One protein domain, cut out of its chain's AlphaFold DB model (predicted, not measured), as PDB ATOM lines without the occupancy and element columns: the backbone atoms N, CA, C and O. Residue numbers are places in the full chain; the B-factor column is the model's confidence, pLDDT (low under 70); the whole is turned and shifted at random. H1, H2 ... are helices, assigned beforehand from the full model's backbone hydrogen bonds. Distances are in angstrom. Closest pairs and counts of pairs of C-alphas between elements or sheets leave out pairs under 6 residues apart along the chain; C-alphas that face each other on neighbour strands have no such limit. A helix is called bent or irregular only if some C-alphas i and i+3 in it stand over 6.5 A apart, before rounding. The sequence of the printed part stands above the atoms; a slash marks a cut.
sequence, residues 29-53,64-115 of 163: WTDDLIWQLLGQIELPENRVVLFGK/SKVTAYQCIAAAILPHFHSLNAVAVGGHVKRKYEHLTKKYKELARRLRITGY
ATOM      1  N   TRP A  29     236.030 170.831 182.041       93.12
ATOM      2  CA  TRP A  29     235.272 169.584 181.946       93.12
ATOM      3  C   TRP A  29     234.066 169.769 181.031       93.12
ATOM      4  O   TRP A  29     233.010 170.191 181.504       93.12
ATOM      5  N   THR A  30     234.237 169.461 179.749       95.19
ATOM      6  CA  THR A  30     233.135 169.367 178.783       95.19
ATOM      7  C   THR A  30     232.315 168.098 179.020       95.19
ATOM      8  O   THR A  30     232.771 167.168 179.695       95.19
ATOM      9  N   ASP A  31     231.108 168.042 178.459       92.56
ATOM     10  CA  ASP A  31     230.246 166.863 178.574       92.56
ATOM     11  C   ASP A  31     230.907 165.619 177.977       92.56
ATOM     12  O   ASP A  31     230.896 164.565 178.610       92.56
ATOM     13  N   ASP A  32     231.572 165.744 176.827       93.75
ATOM     14  CA  ASP A  32     232.305 164.635 176.203       93.75
ATOM     15  C   ASP A  32     233.383 164.071 177.127       93.75
ATOM     16  O   ASP A  32     233.511 162.856 177.273       93.75
ATOM     17  N   LEU A  33     234.114 164.942 177.823       94.00
ATOM     18  CA  LEU A  33     235.177 164.534 178.738       94.00
ATOM     19  C   LEU A  33     234.610 163.877 180.007       94.00
ATOM     20  O   LEU A  33     235.199 162.945 180.555       94.00
ATOM     21  N   ILE A  34     233.430 164.315 180.456       93.81
ATOM     22  CA  ILE A  34     232.681 163.651 181.531       93.81
ATOM     23  C   ILE A  34     232.220 162.258 181.084       93.81
ATOM     24  O   ILE A  34     232.364 161.303 181.848       93.81
ATOM     25  N   TRP A  35     231.707 162.114 179.864       93.38
ATOM     26  CA  TRP A  35     231.295 160.814 179.329       93.38
ATOM     27  C   TRP A  35     232.479 159.866 179.137       93.38
ATOM     28  O   TRP A  35     232.383 158.699 179.515       93.38
ATOM     29  N   GLN A  36     233.613 160.363 178.642       94.50
ATOM     30  CA  GLN A  36     234.853 159.591 178.550       94.50
ATOM     31  C   GLN A  36     235.333 159.128 179.929       94.50
ATOM     32  O   GLN A  36     235.689 157.963 180.090       94.50
ATOM     33  N   LEU A  37     235.290 160.004 180.940       95.06
ATOM     34  CA  LEU A  37     235.606 159.639 182.323       95.06
ATOM     35  C   LEU A  37     234.714 158.494 182.820       95.06
ATOM     36  O   LEU A  37     235.221 157.517 183.364       95.06
ATOM     37  N   LEU A  38     233.396 158.602 182.633       93.31
ATOM     38  CA  LEU A  38     232.462 157.560 183.061       93.31
ATOM     39  C   LEU A  38     232.730 156.234 182.334       93.31
ATOM     40  O   LEU A  38     232.821 155.206 182.998       93.31
ATOM     41  N   GLY A  39     232.958 156.262 181.019       93.06
ATOM     42  CA  GLY A  39     233.286 155.061 180.245       93.06
ATOM     43  C   GLY A  39     234.585 154.387 180.700       93.06
ATOM     44  O   GLY A  39     234.637 153.171 180.849       93.06
ATOM     45  N   GLN A  40     235.625 155.167 181.009       94.44
ATOM     46  CA  GLN A  40     236.894 154.630 181.518       94.44
ATOM     47  C   GLN A  40     236.760 154.002 182.913       94.44
ATOM     48  O   GLN A  40     237.447 153.030 183.221       94.44
ATOM     49  N   ILE A  41     235.871 154.528 183.757       91.94
ATOM     50  CA  ILE A  41     235.579 153.968 185.086       91.94
ATOM     51  C   ILE A  41     234.843 152.623 184.993       91.94
ATOM     52  O   ILE A  41     234.961 151.795 185.899       91.94
ATOM     53  N   GLU A  42     234.093 152.395 183.914       88.31
ATOM     54  CA  GLU A  42     233.368 151.143 183.683       88.31
ATOM     55  C   GLU A  42     234.240 150.010 183.147       88.31
ATOM     56  O   GLU A  42     233.852 148.846 183.291       88.31
ATOM     57  N   LEU A  43     235.413 150.324 182.584       89.31
ATOM     58  CA  LEU A  43     236.349 149.307 182.115       89.31
ATOM     59  C   LEU A  43     236.671 148.322 183.245       89.31
ATOM     60  O   LEU A  43     236.935 148.760 184.370       89.31
ATOM     61  N   PRO A  44     236.636 147.004 182.987       85.06
ATOM     62  CA  PRO A  44     236.733 145.996 184.036       85.06
ATOM     63  C   PRO A  44     238.011 146.138 184.872       85.06
ATOM     64  O   PRO A  44     237.959 145.972 186.091       85.06
ATOM     65  N   GLU A  45     239.119 146.533 184.249       86.75
ATOM     66  CA  GLU A  45     240.415 146.765 184.890       86.75
ATOM     67  C   GLU A  45     240.323 147.876 185.945       86.75
ATOM     68  O   GLU A  45     240.693 147.684 187.104       86.75
ATOM     69  N   ASN A  46     239.749 149.021 185.575       89.50
ATOM     70  CA  ASN A  46     239.600 150.168 186.470       89.50
ATOM     71  C   ASN A  46     238.494 149.929 187.502       89.50
ATOM     72  O   ASN A  46     238.625 150.268 188.680       89.50
ATOM     73  N   ARG A  47     237.397 149.309 187.075       88.12
ATOM     74  CA  ARG A  47     236.210 149.080 187.890       88.12
ATOM     75  C   ARG A  47     236.512 148.179 189.087       88.12
ATOM     76  O   ARG A  47     236.085 148.493 190.200       88.12
ATOM     77  N   VAL A  48     237.236 147.077 188.873       87.94
ATOM     78  CA  VAL A  48     237.606 146.139 189.947       87.94
ATOM     79  C   VAL A  48     238.488 146.826 190.989       87.94
ATOM     80  O   VAL A  48     238.298 146.609 192.183       87.94
ATOM     81  N   VAL A  49     239.398 147.706 190.566       89.06
ATOM     82  CA  VAL A  49     240.254 148.477 191.483       89.06
ATOM     83  C   VAL A  49     239.449 149.520 192.268       89.06
ATOM     84  O   VAL A  49     239.613 149.677 193.481       89.06
ATOM     85  N   LEU A  50     238.550 150.245 191.597       88.69
ATOM     86  CA  LEU A  50     237.816 151.358 192.204       88.69
ATOM     87  C   LEU A  50     236.690 150.899 193.141       88.69
ATOM     88  O   LEU A  50     236.516 151.484 194.221       88.69
ATOM     89  N   PHE A  51     235.958 149.852 192.755       87.38
ATOM     90  CA  PHE A  51     234.735 149.396 193.431       87.38
ATOM     91  C   PHE A  51     234.814 147.979 193.990       87.38
ATOM     92  O   PHE A  51     233.864 147.532 194.632       87.38
ATOM     93  N   GLY A  52     235.919 147.272 193.764       85.31
ATOM     94  CA  GLY A  52     236.041 145.871 194.129       85.31
ATOM     95  C   GLY A  52     235.313 144.935 193.163       85.31
ATOM     96  O   GLY A  52     234.772 145.325 192.121       85.31
ATOM     97  N   LYS A  53     235.315 143.658 193.541       83.56
ATOM     98  CA  LYS A  53     234.754 142.565 192.748       83.56
ATOM     99  C   LYS A  53     233.233 142.596 192.761       83.56
ATOM    100  O   LYS A  53     232.625 142.835 193.800       83.56
ATOM    101  N   SER A  64     246.490 150.115 193.263       89.94
ATOM    102  CA  SER A  64     245.870 151.109 194.123       89.94
ATOM    103  C   SER A  64     244.783 151.894 193.379       89.94
ATOM    104  O   SER A  64     244.830 152.109 192.168       89.94
ATOM    105  N   LYS A  65     243.829 152.468 194.115       91.25
ATOM    106  CA  LYS A  65     242.870 153.420 193.521       91.25
ATOM    107  C   LYS A  65     243.559 154.639 192.903       91.25
ATOM    108  O   LYS A  65     243.048 155.213 191.950       91.25
ATOM    109  N   VAL A  66     244.710 155.043 193.447       91.44
ATOM    110  CA  VAL A  66     245.495 156.174 192.931       91.44
ATOM    111  C   VAL A  66     246.019 155.862 191.533       91.44
ATOM    112  O   VAL A  66     245.853 156.684 190.636       91.44
ATOM    113  N   THR A  67     246.577 154.667 191.337       92.06
ATOM    114  CA  THR A  67     247.069 154.219 190.030       92.06
ATOM    115  C   THR A  67     245.924 154.066 189.031       92.06
ATOM    116  O   THR A  67     246.060 154.537 187.911       92.06
ATOM    117  N   ALA A  68     244.749 153.570 189.440       93.19
ATOM    118  CA  ALA A  68     243.572 153.547 188.561       93.19
ATOM    119  C   ALA A  68     243.170 154.952 188.064       93.19
ATOM    120  O   ALA A  68     242.935 155.145 186.873       93.19
ATOM    121  N   TYR A  69     243.146 155.966 188.936       95.12
ATOM    122  CA  TYR A  69     242.840 157.338 188.506       95.12
ATOM    123  C   TYR A  69     243.925 157.959 187.619       95.12
ATOM    124  O   TYR A  69     243.601 158.783 186.766       95.12
ATOM    125  N   GLN A  70     245.191 157.574 187.794       94.38
ATOM    126  CA  GLN A  70     246.277 157.975 186.893       94.38
ATOM    127  C   GLN A  70     246.133 157.311 185.520       94.38
ATOM    128  O   GLN A  70     246.212 158.003 184.511       94.38
ATOM    129  N   CYS A  71     245.814 156.015 185.462       94.06
ATOM    130  CA  CYS A  71     245.539 155.313 184.205       94.06
ATOM    131  C   CYS A  71     244.363 155.946 183.450       94.06
ATOM    132  O   CYS A  71     244.467 156.225 182.258       94.06
ATOM    133  N   ILE A  72     243.271 156.259 184.155       94.94
ATOM    134  CA  ILE A  72     242.132 156.972 183.564       94.94
ATOM    135  C   ILE A  72     242.575 158.349 183.055       94.94
ATOM    136  O   ILE A  72     242.251 158.712 181.929       94.94
ATOM    137  N   ALA A  73     243.340 159.105 183.852       95.25
ATOM    138  CA  ALA A  73     243.876 160.404 183.450       95.25
ATOM    139  C   ALA A  73     244.749 160.320 182.189       95.25
ATOM    140  O   ALA A  73     244.633 161.185 181.324       95.25
ATOM    141  N   ALA A  74     245.579 159.285 182.059       94.69
ATOM    142  CA  ALA A  74     246.385 159.047 180.866       94.69
ATOM    143  C   ALA A  74     245.516 158.794 179.624       94.69
ATOM    144  O   ALA A  74     245.860 159.261 178.541       94.69
ATOM    145  N   ALA A  75     244.380 158.109 179.784       94.62
ATOM    146  CA  ALA A  75     243.463 157.810 178.688       94.62
ATOM    147  C   ALA A  75     242.659 159.036 178.219       94.62
ATOM    148  O   ALA A  75     242.501 159.236 177.018       94.62
ATOM    149  N   ILE A  76     242.148 159.860 179.145       95.12
ATOM    150  CA  ILE A  76     241.248 160.981 178.799       95.12
ATOM    151  C   ILE A  76     241.963 162.328 178.638       95.12
ATOM    152  O   ILE A  76     241.449 163.236 177.993       95.12
ATOM    153  N   LEU A  77     243.136 162.491 179.253       93.19
ATOM    154  CA  LEU A  77     243.900 163.742 179.283       93.19
ATOM    155  C   LEU A  77     245.402 163.463 179.066       93.19
ATOM    156  O   LEU A  77     246.223 163.874 179.893       93.19
ATOM    157  N   PRO A  78     245.799 162.804 177.958       93.19
ATOM    158  CA  PRO A  78     247.180 162.358 177.749       93.19
ATOM    159  C   PRO A  78     248.188 163.513 177.797       93.19
ATOM    160  O   PRO A  78     249.258 163.380 178.386       93.19
ATOM    161  N   HIS A  79     247.815 164.677 177.253       89.94
ATOM    162  CA  HIS A  79     248.673 165.863 177.223       89.94
ATOM    163  C   HIS A  79     248.928 166.472 178.610       89.94
ATOM    164  O   HIS A  79     250.021 166.949 178.883       89.94
ATOM    165  N   PHE A  80     247.946 166.448 179.513       87.25
ATOM    166  CA  PHE A  80     248.153 166.936 180.881       87.25
ATOM    167  C   PHE A  80     248.837 165.880 181.748       87.25
ATOM    168  O   PHE A  80     249.614 166.209 182.644       87.25
ATOM    169  N   HIS A  81     248.547 164.604 181.491       88.31
ATOM    170  CA  HIS A  81     249.132 163.492 182.223       88.31
ATOM    171  C   HIS A  81     250.653 163.414 182.026       88.31
ATOM    172  O   HIS A  81     251.368 163.140 182.988       88.31
ATOM    173  N   SER A  82     251.155 163.712 180.822       88.62
ATOM    174  CA  SER A  82     252.599 163.787 180.560       88.62
ATOM    175  C   SER A  82     253.297 164.910 181.336       88.62
ATOM    176  O   SER A  82     254.480 164.781 181.639       88.62
ATOM    177  N   LEU A  83     252.575 165.975 181.707       88.69
ATOM    178  CA  LEU A  83     253.108 167.062 182.531       88.69
ATOM    179  C   LEU A  83     253.184 166.663 184.007       88.69
ATOM    180  O   LEU A  83     254.219 166.841 184.644       88.69
ATOM    181  N   ASN A  84     252.085 166.147 184.569       88.88
ATOM    182  CA  ASN A  84     252.047 165.709 185.964       88.88
ATOM    183  C   ASN A  84     250.933 164.677 186.208       88.88
ATOM    184  O   ASN A  84     249.808 165.005 186.595       88.88
ATOM    185  N   ALA A  85     251.284 163.404 186.033       89.31
ATOM    186  CA  ALA A  85     250.395 162.259 186.208       89.31
ATOM    187  C   ALA A  85     249.654 162.253 187.556       89.31
ATOM    188  O   ALA A  85     248.444 162.022 187.618       89.31
ATOM    189  N   VAL A  86     250.367 162.544 188.651       89.88
ATOM    190  CA  VAL A  86     249.819 162.472 190.012       89.88
ATOM    191  C   VAL A  86     248.729 163.515 190.210       89.88
ATOM    192  O   VAL A  86     247.629 163.190 190.665       89.88
ATOM    193  N   ALA A  87     249.015 164.765 189.860       90.56
ATOM    194  CA  ALA A  87     248.072 165.837 190.104       90.56
ATOM    195  C   ALA A  87     246.882 165.780 189.126       90.56
ATOM    196  O   ALA A  87     245.750 165.987 189.575       90.56
ATOM    197  N   VAL A  88     247.067 165.368 187.859       92.56
ATOM    198  CA  VAL A  88     245.939 165.114 186.936       92.56
ATOM    199  C   VAL A  88     245.069 163.955 187.423       92.56
ATOM    200  O   VAL A  88     243.848 164.105 187.476       92.56
ATOM    201  N   GLY A  89     245.658 162.846 187.883       93.19
ATOM    202  CA  GLY A  89     244.903 161.762 188.524       93.19
ATOM    203  C   GLY A  89     244.078 162.261 189.719       93.19
ATOM    204  O   GLY A  89     242.907 161.913 189.881       93.19
ATOM    205  N   GLY A  90     244.636 163.183 190.510       93.50
ATOM    206  CA  GLY A  90     243.915 163.874 191.579       93.50
ATOM    207  C   GLY A  90     242.760 164.765 191.095       93.50
ATOM    208  O   GLY A  90     241.745 164.876 191.786       93.50
ATOM    209  N   HIS A  91     242.876 165.408 189.928       93.75
ATOM    210  CA  HIS A  91     241.776 166.157 189.305       93.75
ATOM    211  C   HIS A  91     240.649 165.230 188.838       93.75
ATOM    212  O   HIS A  91     239.479 165.523 189.101       93.75
ATOM    213  N   VAL A  92     240.997 164.103 188.213       95.25
ATOM    214  CA  VAL A  92     240.043 163.074 187.777       95.25
ATOM    215  C   VAL A  92     239.253 162.528 188.965       95.25
ATOM    216  O   VAL A  92     238.021 162.547 188.947       95.25
ATOM    217  N   LYS A  93     239.947 162.138 190.043       95.31
ATOM    218  CA  LYS A  93     239.319 161.671 191.286       95.31
ATOM    219  C   LYS A  93     238.313 162.689 191.833       95.31
ATOM    220  O   LYS A  93     237.154 162.349 192.058       95.31
ATOM    221  N   ARG A  94     238.735 163.948 192.009       95.19
ATOM    222  CA  ARG A  94     237.874 165.020 192.545       95.19
ATOM    223  C   ARG A  94     236.633 165.246 191.683       95.19
ATOM    224  O   ARG A  94     235.541 165.442 192.216       95.19
ATOM    225  N   LYS A  95     236.775 165.206 190.354       95.12
ATOM    226  CA  LYS A  95     235.632 165.342 189.444       95.12
ATOM    227  C   LYS A  95     234.664 164.170 189.585       95.12
ATOM    228  O   LYS A  95     233.461 164.398 189.689       95.12
ATOM    229  N   TYR A  96     235.177 162.944 189.628       94.38
ATOM    230  CA  TYR A  96     234.356 161.752 189.810       94.38
ATOM    231  C   TYR A  96     233.573 161.776 191.137       94.38
ATOM    232  O   TYR A  96     232.363 161.531 191.161       94.38
ATOM    233  N   GLU A  97     234.221 162.144 192.243       93.81
ATOM    234  CA  GLU A  97     233.567 162.283 193.552       93.81
ATOM    235  C   GLU A  97     232.468 163.355 193.527       93.81
ATOM    236  O   GLU A  97     231.372 163.144 194.058       93.81
ATOM    237  N   HIS A  98     232.720 164.479 192.852       93.56
ATOM    238  CA  HIS A  98     231.720 165.526 192.657       93.56
ATOM    239  C   HIS A  98     230.499 165.020 191.875       93.56
ATOM    240  O   HIS A  98     229.365 165.240 192.309       93.56
ATOM    241  N   LEU A  99     230.711 164.313 190.757       92.88
ATOM    242  CA  LEU A  99     229.630 163.714 189.964       92.88
ATOM    243  C   LEU A  99     228.820 162.716 190.798       92.88
ATOM    244  O   LEU A  99     227.593 162.769 190.803       92.88
ATOM    245  N   THR A 100     229.507 161.880 191.578       90.00
ATOM    246  CA  THR A 100     228.882 160.919 192.494       90.00
ATOM    247  C   THR A 100     227.984 161.604 193.515       90.00
ATOM    248  O   THR A 100     226.838 161.200 193.719       90.00
ATOM    249  N   LYS A 101     228.484 162.663 194.160       90.94
ATOM    250  CA  LYS A 101     227.718 163.430 195.146       90.94
ATOM    251  C   LYS A 101     226.501 164.099 194.506       90.94
ATOM    252  O   LYS A 101     225.406 164.018 195.055       90.94
ATOM    253  N   LYS A 102     226.683 164.713 193.332       91.38
ATOM    254  CA  LYS A 102     225.607 165.385 192.594       91.38
ATOM    255  C   LYS A 102     224.518 164.401 192.168       91.38
ATOM    256  O   LYS A 102     223.343 164.689 192.364       91.38
ATOM    257  N   TYR A 103     224.896 163.226 191.668       89.69
ATOM    258  CA  TYR A 103     223.940 162.175 191.330       89.69
ATOM    259  C   TYR A 103     223.139 161.717 192.552       89.69
ATOM    260  O   TYR A 103     221.913 161.673 192.493       89.69
ATOM    261  N   LYS A 104     223.811 161.417 193.674       87.25
ATOM    262  CA  LYS A 104     223.138 160.996 194.915       87.25
ATOM    263  C   LYS A 104     222.103 162.020 195.374       87.25
ATOM    264  O   LYS A 104     220.997 161.637 195.749       87.25
ATOM    265  N   GLU A 105     222.443 163.303 195.304       86.69
ATOM    266  CA  GLU A 105     221.527 164.380 195.667       86.69
ATOM    267  C   GLU A 105     220.316 164.457 194.725       86.69
ATOM    268  O   GLU A 105     219.178 164.517 195.186       86.69
ATOM    269  N   LEU A 106     220.531 164.382 193.408       83.62
ATOM    270  CA  LEU A 106     219.437 164.378 192.431       83.62
ATOM    271  C   LEU A 106     218.522 163.157 192.601       83.62
ATOM    272  O   LEU A 106     217.302 163.298 192.623       83.62
ATOM    273  N   ALA A 107     219.096 161.970 192.800       83.25
ATOM    274  CA  ALA A 107     218.339 160.745 193.043       83.25
ATOM    275  C   ALA A 107     217.521 160.819 194.344       83.25
ATOM    276  O   ALA A 107     216.383 160.353 194.387       83.25
ATOM    277  N   ARG A 108     218.068 161.428 195.405       82.50
ATOM    278  CA  ARG A 108     217.345 161.674 196.662       82.50
ATOM    279  C   ARG A 108     216.146 162.595 196.443       82.50
ATOM    280  O   ARG A 108     215.057 162.278 196.908       82.50
ATOM    281  N   ARG A 109     216.327 163.698 195.709       79.56
ATOM    282  CA  ARG A 109     215.236 164.631 195.379       79.56
ATOM    283  C   ARG A 109     214.121 163.946 194.592       79.56
ATOM    284  O   ARG A 109     212.962 164.102 194.951       79.56
ATOM    285  N   LEU A 110     214.470 163.127 193.598       84.69
ATOM    286  CA  LEU A 110     213.487 162.366 192.819       84.69
ATOM    287  C   LEU A 110     212.668 161.395 193.682       84.69
ATOM    288  O   LEU A 110     211.469 161.267 193.463       84.69
ATOM    289  N   ARG A 111     213.269 160.755 194.695       78.88
ATOM    290  CA  ARG A 111     212.515 159.891 195.624       78.88
ATOM    291  C   ARG A 111     211.495 160.642 196.464       78.88
ATOM    292  O   ARG A 111     210.428 160.107 196.717       78.88
ATOM    293  N   ILE A 112     211.841 161.847 196.907       72.19
ATOM    294  CA  ILE A 112     210.951 162.667 197.733       72.19
ATOM    295  C   ILE A 112     209.782 163.176 196.890       72.19
ATOM    296  O   ILE A 112     208.643 163.106 197.327       72.19
ATOM    297  N   THR A 113     210.042 163.630 195.662       70.62
ATOM    298  CA  THR A 113     208.983 164.102 194.754       70.62
ATOM    299  C   THR A 113     208.114 162.960 194.212       70.62
ATOM    300  O   THR A 113     206.951 163.184 193.901       70.62
ATOM    301  N   GLY A 114     208.645 161.736 194.128       57.47
ATOM    302  CA  GLY A 114     207.887 160.529 193.777       57.47
ATOM    303  C   GLY A 114     207.121 159.892 194.942       57.47
ATOM    304  O   GLY A 114     206.495 158.852 194.745       57.47
ATOM    305  N   TYR A 115     207.177 160.471 196.145       46.78
ATOM    306  CA  TYR A 115     206.348 160.041 197.265       46.78
ATOM    307  C   TYR A 115     204.932 160.587 197.057       46.78
ATOM    308  O   TYR A 115     204.632 161.721 197.421       46.78
TER     309      TYR A 115
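Overview. This is residues 29 to 53 and 64 to 115 of the 163 residues of an uncharacterized protein of Rhizopogon vinicolor AM-OR11-026 (UniProt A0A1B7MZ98). One long helix, H4, sharply kinked near its start, runs past a small compact body that holds three shorter helices, H1, H2 and H3, and beyond that body residues 100 to 115, of which 100 to 113 belong to H4, stick out as a free arm. H3 packs on the kinked first part of H4, H1 passes about perpendicular to H4, and H2 lies at the far end of H1, away from H4. The printed part has 77 residues with four named helices, in the order H1, H2, H3, H4, and no named strand; the class is all helix. The whole is only just loose, close to compact, with a radius of gyration of the C-alphas of 14.2 A, and it is elongated, spanning 49 by 30 by 18 A, the arm making much of the length.

Along the chain. H4, residues 78 to 113, is the longest helix, 41.8 A from first to last C-alpha, and ends with C-alpha 113 at (208.983, 164.102, 194.754). It has a kink of 125 degrees near residue 85 and is irregular, with C-alphas 83 and 86 9.4 A apart. H3, residues 65 to 76, is 16.6 A long and begins with C-alpha 65 at (242.870, 153.420, 193.521). H1, residues 31 to 42, is 16.8 A long and begins with C-alpha 31 at (230.246, 166.863, 178.574). H2, residues 44 to 51, is 10.2 A long.

Arrangement. H4 touches H3 with residues 81 to 93 alone, with 24 pairs of C-alphas within 8 A, the closest being those of Gln 70 and Gly 89 at 4.3 A. Their lines are about perpendicular, at 78 degrees. H3 touches H1 with residues 72 to 76 alone, at a steep tilt of 45 degrees, opposite ways; the closest C-alphas are those of Gln 40 and Ile 72, 6.1 A apart. H3 also touches H2, at a steep tilt of 45 degrees, opposite ways, with the C-alphas of Leu 50 and Lys 65 closest at 5.6 A. The helix packing is mostly crossed, these three touching pairs having no shallow tilt among them. H1 and H2 only just touch, with 3 pairs of C-alphas within 8 A, and touch only at the corner by their link; the closest C-alphas are those of Ile 41 and Arg 47, at 5.7 A. H1 and H4 are close but not clearly touching, with the C-alphas of Leu 37 and Val 92 closest at 7.8 A and their lines about perpendicular at 89 degrees. H2 and H4 are apart. Each O i to N i+4 pair is within hydrogen-bond range in H1 and H3, against 3 of 4 in H2 and 29 of 32 in H4.

Size, cuts and confidence. The C-alphas farthest apart in the domain are those of Leu 83 and Tyr 115, at 49.5 A. Residues 100 to 115, of which 100 to 113 belong to H4, stand free; without them the body of 61 residues spans 32 by 24 by 18 A. Residues 54 to 63 are not printed, and C-alphas 53 and 64 are 14.1 A apart across this cut, which lies in the link from H2 to H3. The links from H1 to H2 and from H3 to H4 are tight. The mean pLDDT of the printed part is 89.3, and residues 114 to 115 are under 70.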